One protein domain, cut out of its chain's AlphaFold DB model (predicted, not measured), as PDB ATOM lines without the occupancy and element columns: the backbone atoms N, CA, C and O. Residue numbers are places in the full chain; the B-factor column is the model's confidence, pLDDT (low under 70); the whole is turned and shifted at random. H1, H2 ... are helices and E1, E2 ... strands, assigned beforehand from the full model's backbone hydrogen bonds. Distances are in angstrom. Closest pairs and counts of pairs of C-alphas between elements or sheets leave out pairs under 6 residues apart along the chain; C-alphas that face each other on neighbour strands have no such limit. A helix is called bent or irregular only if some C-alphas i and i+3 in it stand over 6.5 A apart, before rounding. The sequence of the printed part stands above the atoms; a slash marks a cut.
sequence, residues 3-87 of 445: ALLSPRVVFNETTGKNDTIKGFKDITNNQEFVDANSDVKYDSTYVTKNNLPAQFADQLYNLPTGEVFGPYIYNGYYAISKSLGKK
ATOM      1  N   ALA A   3     -24.434  46.869  30.357       85.62
ATOM      2  CA  ALA A   3     -24.384  45.760  31.313       85.62
ATOM      3  C   ALA A   3     -23.911  44.426  30.695       85.62
ATOM      4  O   ALA A   3     -23.410  43.567  31.411       85.62
ATOM      5  N   LEU A   4     -24.028  44.248  29.371       88.56
ATOM      6  CA  LEU A   4     -23.564  43.045  28.670       88.56
ATOM      7  C   LEU A   4     -22.037  42.996  28.515       88.56
ATOM      8  O   LEU A   4     -21.500  41.945  28.178       88.56
ATOM      9  N   LEU A   5     -21.334  44.110  28.739       88.62
ATOM     10  CA  LEU A   5     -19.876  44.188  28.609       88.62
ATOM     11  C   LEU A   5     -19.143  43.638  29.837       88.62
ATOM     12  O   LEU A   5     -17.980  43.263  29.721       88.62
ATOM     13  N   SER A   6     -19.808  43.579  30.991       86.69
ATOM     14  CA  SER A   6     -19.232  43.096  32.250       86.69
ATOM     15  C   SER A   6     -19.773  41.709  32.615       86.69
ATOM     16  O   SER A   6     -20.896  41.377  32.222       86.69
ATOM     17  N   PRO A   7     -19.012  40.895  33.370       86.06
ATOM     18  CA  PRO A   7     -19.534  39.666  33.951       86.06
ATOM     19  C   PRO A   7     -20.762  39.939  34.826       86.06
ATOM     20  O   PRO A   7     -20.815  40.947  35.532       86.06
ATOM     21  N   ARG A   8     -21.736  39.030  34.799       84.94
ATOM     22  CA  ARG A   8     -22.960  39.122  35.602       84.94
ATOM     23  C   ARG A   8     -23.358  37.768  36.163       84.94
ATOM     24  O   ARG A   8     -23.164  36.741  35.518       84.94
ATOM     25  N   VAL A   9     -23.949  37.785  37.349       85.56
ATOM     26  CA  VAL A   9     -24.510  36.593  37.985       85.56
ATOM     27  C   VAL A   9     -25.980  36.487  37.595       85.56
ATOM     28  O   VAL A   9     -26.727  37.451  37.753       85.56
ATOM     29  N   VAL A  10     -26.383  35.338  37.061       83.06
ATOM     30  CA  VAL A  10     -27.768  35.047  36.673       83.06
ATOM     31  C   VAL A  10     -28.201  33.758  37.352       83.06
ATOM     32  O   VAL A  10     -27.461  32.779  37.364       83.06
ATOM     33  N   PHE A  11     -29.394  33.760  37.937       83.25
ATOM     34  CA  PHE A  11     -29.970  32.559  38.525       83.25
ATOM     35  C   PHE A  11     -30.438  31.610  37.418       83.25
ATOM     36  O   PHE A  11     -31.180  32.010  36.522       83.25
ATOM     37  N   ASN A  12     -29.997  30.358  37.474       79.69
ATOM     38  CA  ASN A  12     -30.385  29.308  36.547       79.69
ATOM     39  C   ASN A  12     -31.495  28.462  37.179       79.69
ATOM     40  O   ASN A  12     -31.257  27.677  38.096       79.69
ATOM     41  N   GLU A  13     -32.713  28.610  36.659       80.25
ATOM     42  CA  GLU A  13     -33.900  27.914  37.169       80.25
ATOM     43  C   GLU A  13     -33.819  26.389  37.014       80.25
ATOM     44  O   GLU A  13     -34.423  25.658  37.793       80.25
ATOM     45  N   THR A  14     -33.038  25.890  36.051       79.56
ATOM     46  CA  THR A  14     -32.880  24.447  35.813       79.56
ATOM     47  C   THR A  14     -31.926  23.803  36.821       79.56
ATOM     48  O   THR A  14     -32.115  22.650  37.202       79.56
ATOM     49  N   THR A  15     -30.899  24.529  37.271       84.25
ATOM     50  CA  THR A  15     -29.893  24.010  38.219       84.25
ATOM     51  C   THR A  15     -30.111  24.484  39.657       84.25
ATOM     52  O   THR A  15     -29.463  23.967  40.571       84.25
ATOM     53  N   GLY A  16     -31.000  25.461  39.871       87.38
ATOM     54  CA  GLY A  16     -31.271  26.079  41.169       87.38
ATOM     55  C   GLY A  16     -30.083  26.866  41.734       87.38
ATOM     56  O   GLY A  16     -30.000  27.066  42.947       87.38
ATOM     57  N   LYS A  17     -29.123  27.262  40.889       88.31
ATOM     58  CA  LYS A  17     -27.866  27.915  41.288       88.31
ATOM     59  C   LYS A  17     -27.620  29.195  40.497       88.31
ATOM     60  O   LYS A  17     -28.190  29.420  39.437       88.31
ATOM     61  N   ASN A  18     -26.741  30.032  41.034       87.38
ATOM     62  CA  ASN A  18     -26.252  31.231  40.368       87.38
ATOM     63  C   ASN A  18     -25.111  30.880  39.403       87.38
ATOM     64  O   ASN A  18     -24.049  30.441  39.844       87.38
ATOM     65  N   ASP A  19     -25.311  31.140  38.114       82.44
ATOM     66  CA  ASP A  19     -24.290  31.015  37.078       82.44
ATOM     67  C   ASP A  19     -23.640  32.376  36.809       82.44
ATOM     68  O   ASP A  19     -24.300  33.415  36.746       82.44
ATOM     69  N   THR A  20     -22.317  32.387  36.634       84.88
ATOM     70  CA  THR A  20     -21.592  33.604  36.244       84.88
ATOM     71  C   THR A  20     -21.452  33.645  34.729       84.88
ATOM     72  O   THR A  20     -20.650  32.916  34.144       84.88
ATOM     73  N   ILE A  21     -22.217  34.523  34.084       84.50
ATOM     74  CA  ILE A  21     -22.115  34.787  32.651       84.50
ATOM     75  C   ILE A  21     -21.002  35.812  32.432       84.50
ATOM     76  O   ILE A  21     -21.006  36.890  33.028       84.50
ATOM     77  N   LYS A  22     -20.039  35.483  31.570       89.31
ATOM     78  CA  LYS A  22     -18.938  36.382  31.198       89.31
ATOM     79  C   LYS A  22     -19.453  37.643  30.473       89.31
ATOM     80  O   LYS A  22     -20.565  37.665  29.946       89.31
ATOM     81  N   GLY A  23     -18.641  38.699  30.437       90.00
ATOM     82  CA  GLY A  23     -18.925  39.881  29.615       90.00
ATOM     83  C   GLY A  23     -18.709  39.586  28.130       90.00
ATOM     84  O   GLY A  23     -17.890  38.737  27.790       90.00
ATOM     85  N   PHE A  24     -19.413  40.283  27.232       93.94
ATOM     86  CA  PHE A  24     -19.444  39.987  25.788       93.94
ATOM     87  C   PHE A  24     -18.052  39.816  25.148       93.94
ATOM     88  O   PHE A  24     -17.842  38.940  24.301       93.94
ATOM     89  N   LYS A  25     -17.070  40.598  25.611       92.75
ATOM     90  CA  LYS A  25     -15.665  40.496  25.198       92.75
ATOM     91  C   LYS A  25     -15.081  39.093  25.415       92.75
ATOM     92  O   LYS A  25     -14.440  38.558  24.516       92.75
ATOM     93  N   ASP A  26     -15.403  38.443  26.527       91.75
ATOM     94  CA  ASP A  26     -14.782  37.187  26.972       91.75
ATOM     95  C   ASP A  26     -15.588  35.926  26.605       91.75
ATOM     96  O   ASP A  26     -15.228  34.809  26.991       91.75
ATOM     97  N   ILE A  27     -16.692  36.080  25.865       89.81
ATOM     98  CA  ILE A  27     -17.514  34.953  25.404       89.81
ATOM     99  C   ILE A  27     -16.834  34.219  24.248       89.81
ATOM    100  O   ILE A  27     -16.340  34.826  23.296       89.81
ATOM    101  N   THR A  28     -16.875  32.890  24.299       88.00
ATOM    102  CA  THR A  28     -16.436  32.008  23.210       88.00
ATOM    103  C   THR A  28     -17.598  31.628  22.289       88.00
ATOM    104  O   THR A  28     -17.456  31.719  21.068       88.00
ATOM    105  N   ASN A  29     -18.766  31.285  22.846       91.94
ATOM    106  CA  ASN A  29     -19.984  31.006  22.076       91.94
ATOM    107  C   ASN A  29     -20.727  32.299  21.693       91.94
ATOM    108  O   ASN A  29     -21.737  32.672  22.291       91.94
ATOM    109  N   ASN A  30     -20.184  33.021  20.710       93.19
ATOM    110  CA  ASN A  30     -20.732  34.318  20.304       93.19
ATOM    111  C   ASN A  30     -22.140  34.209  19.697       93.19
ATOM    112  O   ASN A  30     -22.923  35.136  19.875       93.19
ATOM    113  N   GLN A  31     -22.469  33.105  19.018       94.44
ATOM    114  CA  GLN A  31     -23.786  32.922  18.403       94.44
ATOM    115  C   GLN A  31     -24.885  32.866  19.464       94.44
ATOM    116  O   GLN A  31     -25.789  33.692  19.444       94.44
ATOM    117  N   GLU A  32     -24.765  31.949  20.427       93.62
ATOM    118  CA  GLU A  32     -25.750  31.793  21.502       93.62
ATOM    119  C   GLU A  32     -25.908  33.084  22.312       93.62
ATOM    120  O   GLU A  32     -27.023  33.524  22.593       93.62
ATOM    121  N   PHE A  33     -24.792  33.747  22.632       93.56
ATOM    122  CA  PHE A  33     -24.836  34.994  23.388       93.56
ATOM    123  C   PHE A  33     -25.498  36.133  22.604       93.56
ATOM    124  O   PHE A  33     -26.273  36.891  23.183       93.56
ATOM    125  N   VAL A  34     -25.226  36.270  21.303       96.06
ATOM    126  CA  VAL A  34     -25.910  37.268  20.469       96.06
ATOM    127  C   VAL A  34     -27.397  36.940  20.378       96.06
ATOM    128  O   VAL A  34     -28.217  37.792  20.705       96.06
ATOM    129  N   ASP A  35     -27.746  35.704  20.028       95.12
ATOM    130  CA  ASP A  35     -29.133  35.287  19.804       95.12
ATOM    131  C   ASP A  35     -30.022  35.416  21.050       95.12
ATOM    132  O   ASP A  35     -31.237  35.569  20.896       95.12
ATOM    133  N   ALA A  36     -29.430  35.356  22.250       92.44
ATOM    134  CA  ALA A  36     -30.108  35.519  23.536       92.44
ATOM    135  C   ALA A  36     -30.225  36.977  24.020       92.44
ATOM    136  O   ALA A  36     -31.022  37.255  24.910       92.44
ATOM    137  N   ASN A  37     -29.419  37.908  23.497       93.81
ATOM    138  CA  ASN A  37     -29.348  39.287  24.010       93.81
ATOM    139  C   ASN A  37     -29.670  40.358  22.946       93.81
ATOM    140  O   ASN A  37     -29.616  41.554  23.250       93.81
ATOM    141  N   SER A  38     -29.981  39.940  21.717       95.69
ATOM    142  CA  SER A  38     -30.168  40.779  20.531       95.69
ATOM    143  C   SER A  38     -31.532  40.536  19.884       95.69
ATOM    144  O   SER A  38     -31.974  39.393  19.775       95.69
ATOM    145  N   ASP A  39     -32.142  41.597  19.359       94.94
ATOM    146  CA  ASP A  39     -33.349  41.518  18.525       94.94
ATOM    147  C   ASP A  39     -33.025  41.087  17.084       94.94
ATOM    148  O   ASP A  39     -33.913  40.737  16.306       94.94
ATOM    149  N   VAL A  40     -31.741  41.117  16.715       95.19
ATOM    150  CA  VAL A  40     -31.220  40.641  15.428       95.19
ATOM    151  C   VAL A  40     -30.351  39.412  15.672       95.19
ATOM    152  O   VAL A  40     -29.435  39.457  16.495       95.19
ATOM    153  N   LYS A  41     -30.634  38.322  14.953       95.38
ATOM    154  CA  LYS A  41     -29.885  37.063  15.061       95.38
ATOM    155  C   LYS A  41     -28.445  37.208  14.580       95.38
ATOM    156  O   LYS A  41     -28.139  38.062  13.750       95.38
ATOM    157  N   TYR A  42     -27.572  36.361  15.114       96.00
ATOM    158  CA  TYR A  42     -26.163  36.341  14.753       96.00
ATOM    159  C   TYR A  42     -25.969  36.053  13.260       96.00
ATOM    160  O   TYR A  42     -26.443  35.047  12.731       96.00
ATOM    161  N   ASP A  43     -25.208  36.925  12.601       92.88
ATOM    162  CA  ASP A  43     -24.754  36.739  11.230       92.88
ATOM    163  C   ASP A  43     -23.306  36.228  11.233       92.88
ATOM    164  O   ASP A  43     -22.393  36.866  11.759       92.88
ATOM    165  N   SER A  44     -23.096  35.049  10.647       92.31
ATOM    166  CA  SER A  44     -21.779  34.409  10.571       92.31
ATOM    167  C   SER A  44     -20.940  34.858   9.368       92.31
ATOM    168  O   SER A  44     -19.787  34.428   9.234       92.31
ATOM    169  N   THR A  45     -21.497  35.699   8.492       90.81
ATOM    170  CA  THR A  45     -20.846  36.141   7.262       90.81
ATOM    171  C   THR A  45     -19.699  37.116   7.524       90.81
ATOM    172  O   THR A  45     -19.620  37.813   8.537       90.81
ATOM    173  N   TYR A  46     -18.756  37.138   6.585       92.38
ATOM    174  CA  TYR A  46     -17.725  38.163   6.536       92.38
ATOM    175  C   TYR A  46     -18.238  39.336   5.705       92.38
ATOM    176  O   TYR A  46     -18.654  39.154   4.562       92.38
ATOM    177  N   VAL A  47     -18.149  40.540   6.261       92.06
ATOM    178  CA  VAL A  47     -18.681  41.765   5.665       92.06
ATOM    179  C   VAL A  47     -17.526  42.680   5.255       92.06
ATOM    180  O   VAL A  47     -16.604  42.941   6.032       92.06
ATOM    181  N   THR A  48     -17.535  43.146   4.006       92.38
ATOM    182  CA  THR A  48     -16.555  44.124   3.511       92.38
ATOM    183  C   THR A  48     -16.847  45.504   4.094       92.38
ATOM    184  O   THR A  48     -17.975  45.814   4.468       92.38
ATOM    185  N   LYS A  49     -15.832  46.373   4.142       92.06
ATOM    186  CA  LYS A  49     -15.956  47.715   4.732       92.06
ATOM    187  C   LYS A  49     -17.131  48.529   4.170       92.06
ATOM    188  O   LYS A  49     -17.818  49.202   4.928       92.06
ATOM    189  N   ASN A  50     -17.386  48.431   2.866       89.69
ATOM    190  CA  ASN A  50     -18.449  49.183   2.187       89.69
ATOM    191  C   ASN A  50     -19.863  48.748   2.596       89.69
ATOM    192  O   ASN A  50     -20.814  49.496   2.390       89.69
ATOM    193  N   ASN A  51     -19.996  47.557   3.179       90.06
ATOM    194  CA  ASN A  51     -21.269  46.998   3.621       90.06
ATOM    195  C   ASN A  51     -21.495  47.206   5.130       90.06
ATOM    196  O   ASN A  51     -22.507  46.762   5.669       90.06
ATOM    197  N   LEU A  52     -20.566  47.874   5.822       94.31
ATOM    198  CA  LEU A  52     -20.717  48.270   7.219       94.31
ATOM    199  C   LEU A  52     -21.447  49.622   7.331       94.31
ATOM    200  O   LEU A  52     -21.450  50.404   6.379       94.31
ATOM    201  N   PRO A  53     -22.027  49.945   8.504       94.62
ATOM    202  CA  PRO A  53     -22.580  51.270   8.778       94.62
ATOM    203  C   PRO A  53     -21.566  52.370   8.461       94.62
ATOM    204  O   PRO A  53     -20.542  52.453   9.129       94.62
ATOM    205  N   ALA A  54     -21.842  53.232   7.477       95.12
ATOM    206  CA  ALA A  54     -20.857  54.195   6.969       95.12
ATOM    207  C   ALA A  54     -20.220  55.065   8.072       95.12
ATOM    208  O   ALA A  54     -19.015  55.290   8.059       95.12
ATOM    209  N   GLN A  55     -21.012  55.483   9.069       96.19
ATOM    210  CA  GLN A  55     -20.546  56.279  10.212       96.19
ATOM    211  C   GLN A  55     -19.554  55.536  11.123       96.19
ATOM    212  O   GLN A  55     -18.738  56.174  11.781       96.19
ATOM    213  N   PHE A  56     -19.633  54.205  11.173       96.94
ATOM    214  CA  PHE A  56     -18.833  53.360  12.065       96.94
ATOM    215  C   PHE A  56     -17.937  52.374  11.308       96.94
ATOM    216  O   PHE A  56     -17.318  51.502  11.920       96.94
ATOM    217  N   ALA A  57     -17.872  52.483   9.978       96.50
ATOM    218  CA  ALA A  57     -17.223  51.504   9.119       96.50
ATOM    219  C   ALA A  57     -15.734  51.379   9.449       96.50
ATOM    220  O   ALA A  57     -15.222  50.266   9.499       96.50
ATOM    221  N   ASP A  58     -15.050  52.488   9.739       96.25
ATOM    222  CA  ASP A  58     -13.639  52.470  10.132       96.25
ATOM    223  C   ASP A  58     -13.410  51.783  11.479       96.25
ATOM    224  O   ASP A  58     -12.526  50.930  11.572       96.25
ATOM    225  N   GLN A  59     -14.206  52.106  12.507       97.62
ATOM    226  CA  GLN A  59     -14.058  51.477  13.823       97.62
ATOM    227  C   GLN A  59     -14.367  49.982  13.765       97.62
ATOM    228  O   GLN A  59     -13.603  49.184  14.297       97.62
ATOM    229  N   LEU A  60     -15.454  49.598  13.094       97.12
ATOM    230  CA  LEU A  60     -15.890  48.206  12.984       97.12
ATOM    231  C   LEU A  60     -14.942  47.376  12.115       97.12
ATOM    232  O   LEU A  60     -14.587  46.256  12.479       97.12
ATOM    233  N   TYR A  61     -14.497  47.925  10.983       96.25
ATOM    234  CA  TYR A  61     -13.583  47.230  10.082       96.25
ATOM    235  C   TYR A  61     -12.191  47.069  10.683       96.25
ATOM    236  O   TYR A  61     -11.549  46.051  10.449       96.25
ATOM    237  N   ASN A  62     -11.694  48.047  11.442       95.50
ATOM    238  CA  ASN A  62     -10.356  47.993  12.037       95.50
ATOM    239  C   ASN A  62     -10.335  47.448  13.471       95.50
ATOM    240  O   ASN A  62      -9.263  47.396  14.071       95.50
ATOM    241  N   LEU A  63     -11.479  47.004  14.000       96.31
ATOM    242  CA  LEU A  63     -11.597  46.453  15.347       96.31
ATOM    243  C   LEU A  63     -10.718  45.194  15.502       96.31
ATOM    244  O   LEU A  63     -10.936  44.211  14.775       96.31
ATOM    245  N   PRO A  64      -9.741  45.186  16.432       96.38
ATOM    246  CA  PRO A  64      -8.900  44.018  16.667       96.38
ATOM    247  C   PRO A  64      -9.727  42.790  17.050       96.38
ATOM    248  O   PRO A  64     -10.745  42.906  17.732       96.38
ATOM    249  N   THR A  65      -9.293  41.604  16.624       95.56
ATOM    250  CA  THR A  65      -9.974  40.342  16.948       95.56
ATOM    251  C   THR A  65     -10.167  40.201  18.458       95.56
ATOM    252  O   THR A  65      -9.212  40.306  19.221       95.56
ATOM    253  N   GLY A  66     -11.401  39.935  18.882       94.38
ATOM    254  CA  GLY A  66     -11.792  39.791  20.284       94.38
ATOM    255  C   GLY A  66     -12.238  41.091  20.956       94.38
ATOM    256  O   GLY A  66     -12.957  41.024  21.951       94.38
ATOM    257  N   GLU A  67     -11.886  42.258  20.413       96.19
ATOM    258  CA  GLU A  67     -12.304  43.548  20.967       96.19
ATOM    259  C   GLU A  67     -13.756  43.883  20.624       96.19
ATOM    260  O   GLU A  67     -14.327  43.370  19.657       96.19
ATOM    261  N   VAL A  68     -14.347  44.762  21.440       96.25
ATOM    262  CA  VAL A  68     -15.739  45.210  21.331       96.25
ATOM    263  C   VAL A  68     -15.783  46.713  21.064       96.25
ATOM    264  O   VAL A  68     -15.082  47.487  21.711       96.25
ATOM    265  N   PHE A  69     -16.643  47.127  20.139       96.75
ATOM    266  CA  PHE A  69     -16.949  48.519  19.833       96.75
ATOM    267  C   PHE A  69     -18.423  48.830  20.126       96.75
ATOM    268  O   PHE A  69     -19.312  48.030  19.829       96.75
ATOM    269  N   GLY A  70     -18.676  50.016  20.679       94.50
ATOM    270  CA  GLY A  70     -20.005  50.524  21.013       94.50
ATOM    271  C   GLY A  70     -20.154  50.899  22.498       94.50
ATOM    272  O   GLY A  70     -19.171  50.879  23.237       94.50
ATOM    273  N   PRO A  71     -21.375  51.237  22.950       95.19
ATOM    274  CA  PRO A  71     -22.610  51.231  22.172       95.19
ATOM    275  C   PRO A  71     -22.632  52.310  21.082       95.19
ATOM    276  O   PRO A  71     -22.110  53.405  21.271       95.19
ATOM    277  N   TYR A  72     -23.255  52.009  19.947       96.00
ATOM    278  CA  TYR A  72     -23.520  52.963  18.869       96.00
ATOM    279  C   TYR A  72     -24.967  52.825  18.384       96.00
ATOM    280  O   TYR A  72     -25.598  51.795  18.612       96.00
ATOM    281  N   ILE A  73     -25.509  53.864  17.748       95.44
ATOM    282  CA  ILE A  73     -26.874  53.836  17.207       95.44
ATOM    283  C   ILE A  73     -26.809  53.618  15.704       95.44
ATOM    284  O   ILE A  73     -26.159  54.381  14.994       95.44
ATOM    285  N   TYR A  74     -27.515  52.607  15.209       94.38
ATOM    286  CA  TYR A  74     -27.632  52.349  13.779       94.38
ATOM    287  C   TYR A  74     -29.026  51.821  13.444       94.38
ATOM    288  O   TYR A  74     -29.511  50.901  14.096       94.38
ATOM    289  N   ASN A  75     -29.686  52.420  12.448       93.12
ATOM    290  CA  ASN A  75     -31.018  52.026  11.968       93.12
ATOM    291  C   ASN A  75     -32.084  51.843  13.069       93.12
ATOM    292  O   ASN A  75     -32.924  50.953  12.982       93.12
ATOM    293  N   GLY A  76     -32.059  52.686  14.108       92.38
ATOM    294  CA  GLY A  76     -33.014  52.605  15.221       92.38
ATOM    295  C   GLY A  76     -32.692  51.528  16.261       92.38
ATOM    296  O   GLY A  76     -33.549  51.212  17.079       92.38
ATOM    297  N   TYR A  77     -31.475  50.983  16.255       95.44
ATOM    298  CA  TYR A  77     -30.980  50.044  17.259       95.44
ATOM    299  C   TYR A  77     -29.819  50.662  18.034       95.44
ATOM    300  O   TYR A  77     -28.961  51.316  17.441       95.44
ATOM    301  N   TYR A  78     -29.750  50.396  19.337       95.06
ATOM    302  CA  TYR A  78     -28.480  50.415  20.055       95.06
ATOM    303  C   TYR A  78     -27.729  49.133  19.727       95.06
ATOM    304  O   TYR A  78     -28.289  48.048  19.854       95.06
ATOM    305  N   ALA A  79     -26.464  49.248  19.343       96.50
ATOM    306  CA  ALA A  79     -25.638  48.120  18.954       96.50
ATOM    307  C   ALA A  79     -24.286  48.107  19.674       96.50
ATOM    308  O   ALA A  79     -23.701  49.158  19.934       96.50
ATOM    309  N   ILE A  80     -23.785  46.909  19.971       96.81
ATOM    310  CA  ILE A  80     -22.380  46.641  20.311       96.81
ATOM    311  C   ILE A  80     -21.877  45.511  19.417       96.81
ATOM    312  O   ILE A  80     -22.570  44.511  19.234       96.81
ATOM    313  N   SER A  81     -20.669  45.650  18.881       97.25
ATOM    314  CA  SER A  81     -20.082  44.664  17.971       97.25
ATOM    315  C   SER A  81     -18.744  44.184  18.482       97.25
ATOM    316  O   SER A  81     -17.887  44.986  18.837       97.25
ATOM    317  N   LYS A  82     -18.546  42.872  18.464       96.88
ATOM    318  CA  LYS A  82     -17.276  42.214  18.736       96.88
ATOM    319  C   LYS A  82     -16.659  41.720  17.438       96.88
ATOM    320  O   LYS A  82     -17.330  41.046  16.657       96.88
ATOM    321  N   SER A  83     -15.379  42.001  17.226       96.94
ATOM    322  CA  SER A  83     -14.649  41.466  16.078       96.94
ATOM    323  C   SER A  83     -14.306  39.999  16.293       96.94
ATOM    324  O   SER A  83     -13.687  39.631  17.290       96.94
ATOM    325  N   LEU A  84     -14.686  39.149  15.344       96.19
ATOM    326  CA  LEU A  84     -14.315  37.734  15.302       96.19
ATOM    327  C   LEU A  84     -13.156  37.472  14.331       96.19
ATOM    328  O   LEU A  84     -12.870  36.315  14.016       96.19
ATOM    329  N   GLY A  85     -12.510  38.542  13.863       94.00
ATOM    330  CA  GLY A  85     -11.360  38.507  12.973       94.00
ATOM    331  C   GLY A  85     -11.670  38.885  11.528       94.00
ATOM    332  O   GLY A  85     -12.823  39.049  11.116       94.00
ATOM    333  N   LYS A  86     -10.592  39.040  10.757       93.81
ATOM    334  CA  LYS A  86     -10.626  39.368   9.331       93.81
ATOM    335  C   LYS A  86     -10.360  38.134   8.479       93.81
ATOM    336  O   LYS A  86      -9.565  37.274   8.846       93.81
ATOM    337  N   LYS A  87     -10.985  38.098   7.307       91.31
ATOM    338  CA  LYS A  87     -10.660  37.185   6.216       91.31
ATOM    339  C   LYS A  87     -10.006  37.988   5.103       91.31
ATOM    340  O   LYS A  87     -10.655  38.846   4.500       91.31
TER     341      LYS A  87
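What this domain is: This is residues 3 to 87 of the 445 residues of the protein "PpiC domain-containing protein" of Flavobacteriaceae bacterium (UniProt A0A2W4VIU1). This is an elongated model with a strand hairpin, E1 and E2, at one end and H2, with the residues near Asn 50, at the other end; a second strand hairpin, E3 and E4, stands beside H2 on the side nearer the middle, and E4 has its centre nearest to the mean of the C-alphas, at 5.9 A. H1 lies between these two ends, and a long stretch with no named element, residues 38 to 53, leads from it to H2. The printed part has 85 residues with two named helices and four named strands, in the order E1, E2, H1, H2, E3, E4; both sheets are antiparallel pairs, E1 - E2 and E3 - E4, and the class is mixed, helices and strands. The whole is only just loose, close to compact, with a radius of gyration of the C-alphas of 14.4 A, and its C-alphas span 47 by 28 by 20 A.

How they stand to each other: Look first at E1, residues 8 to 12, and E2, residues 17 to 21, an antiparallel hairpin with 142 degrees between the strand directions. Here N 10 and O 19 are within hydrogen-bond range at 2.9 A, and N 19 and O 10 at 2.8 A. Next comes H1, residues 30 to 37, which is apart from E1. H2, residues 54 to 62, is apart from H1. In H1 every O i to N i+4 pair is within hydrogen-bond range; in H2, 3 of 5 are. H2 is irregular: C-alphas 55 and 58 are 7.9 A apart. The second hairpin is E3, residues 68 to 74, and E4, residues 77 to 87, antiparallel at 133 degrees. Across it N 69 and O 81 are 2.8 A apart and N 72 and O 79 are 2.9 A apart, both within hydrogen-bond range. The closest C-alphas of H2 and E3 are those of Leu 60 and Phe 69, 6.9 A; those of H2 and E4 are Leu 60 and Ser 81, 7.4 A. E3 and E4 are both apart from E1, E2 and H1.

Where its parts are: Find C-alpha 8 at (-22.960, 39.122, 35.602), where E1 begins; it runs 12.3 A, and E2 runs 12.4 A. H1 begins at C-alpha 30, at (-20.732, 34.318, 20.304), and is 10.6 A long. H2 measures 13.2 A and E3 15.8 A. E4, 26.5 A long, bends by 64 degrees at residue 84 and ends at C-alpha 87, at (-10.660, 37.185, 6.216).

The domain as a whole: The two C-alphas farthest apart are those of Gly 16 and Asn 50, at 47.1 A. The printed part has no cut. The link from H1 to H2 is long, with 16 residues. The mean pLDDT of the printed part is 92.1, and no printed residue is under 70.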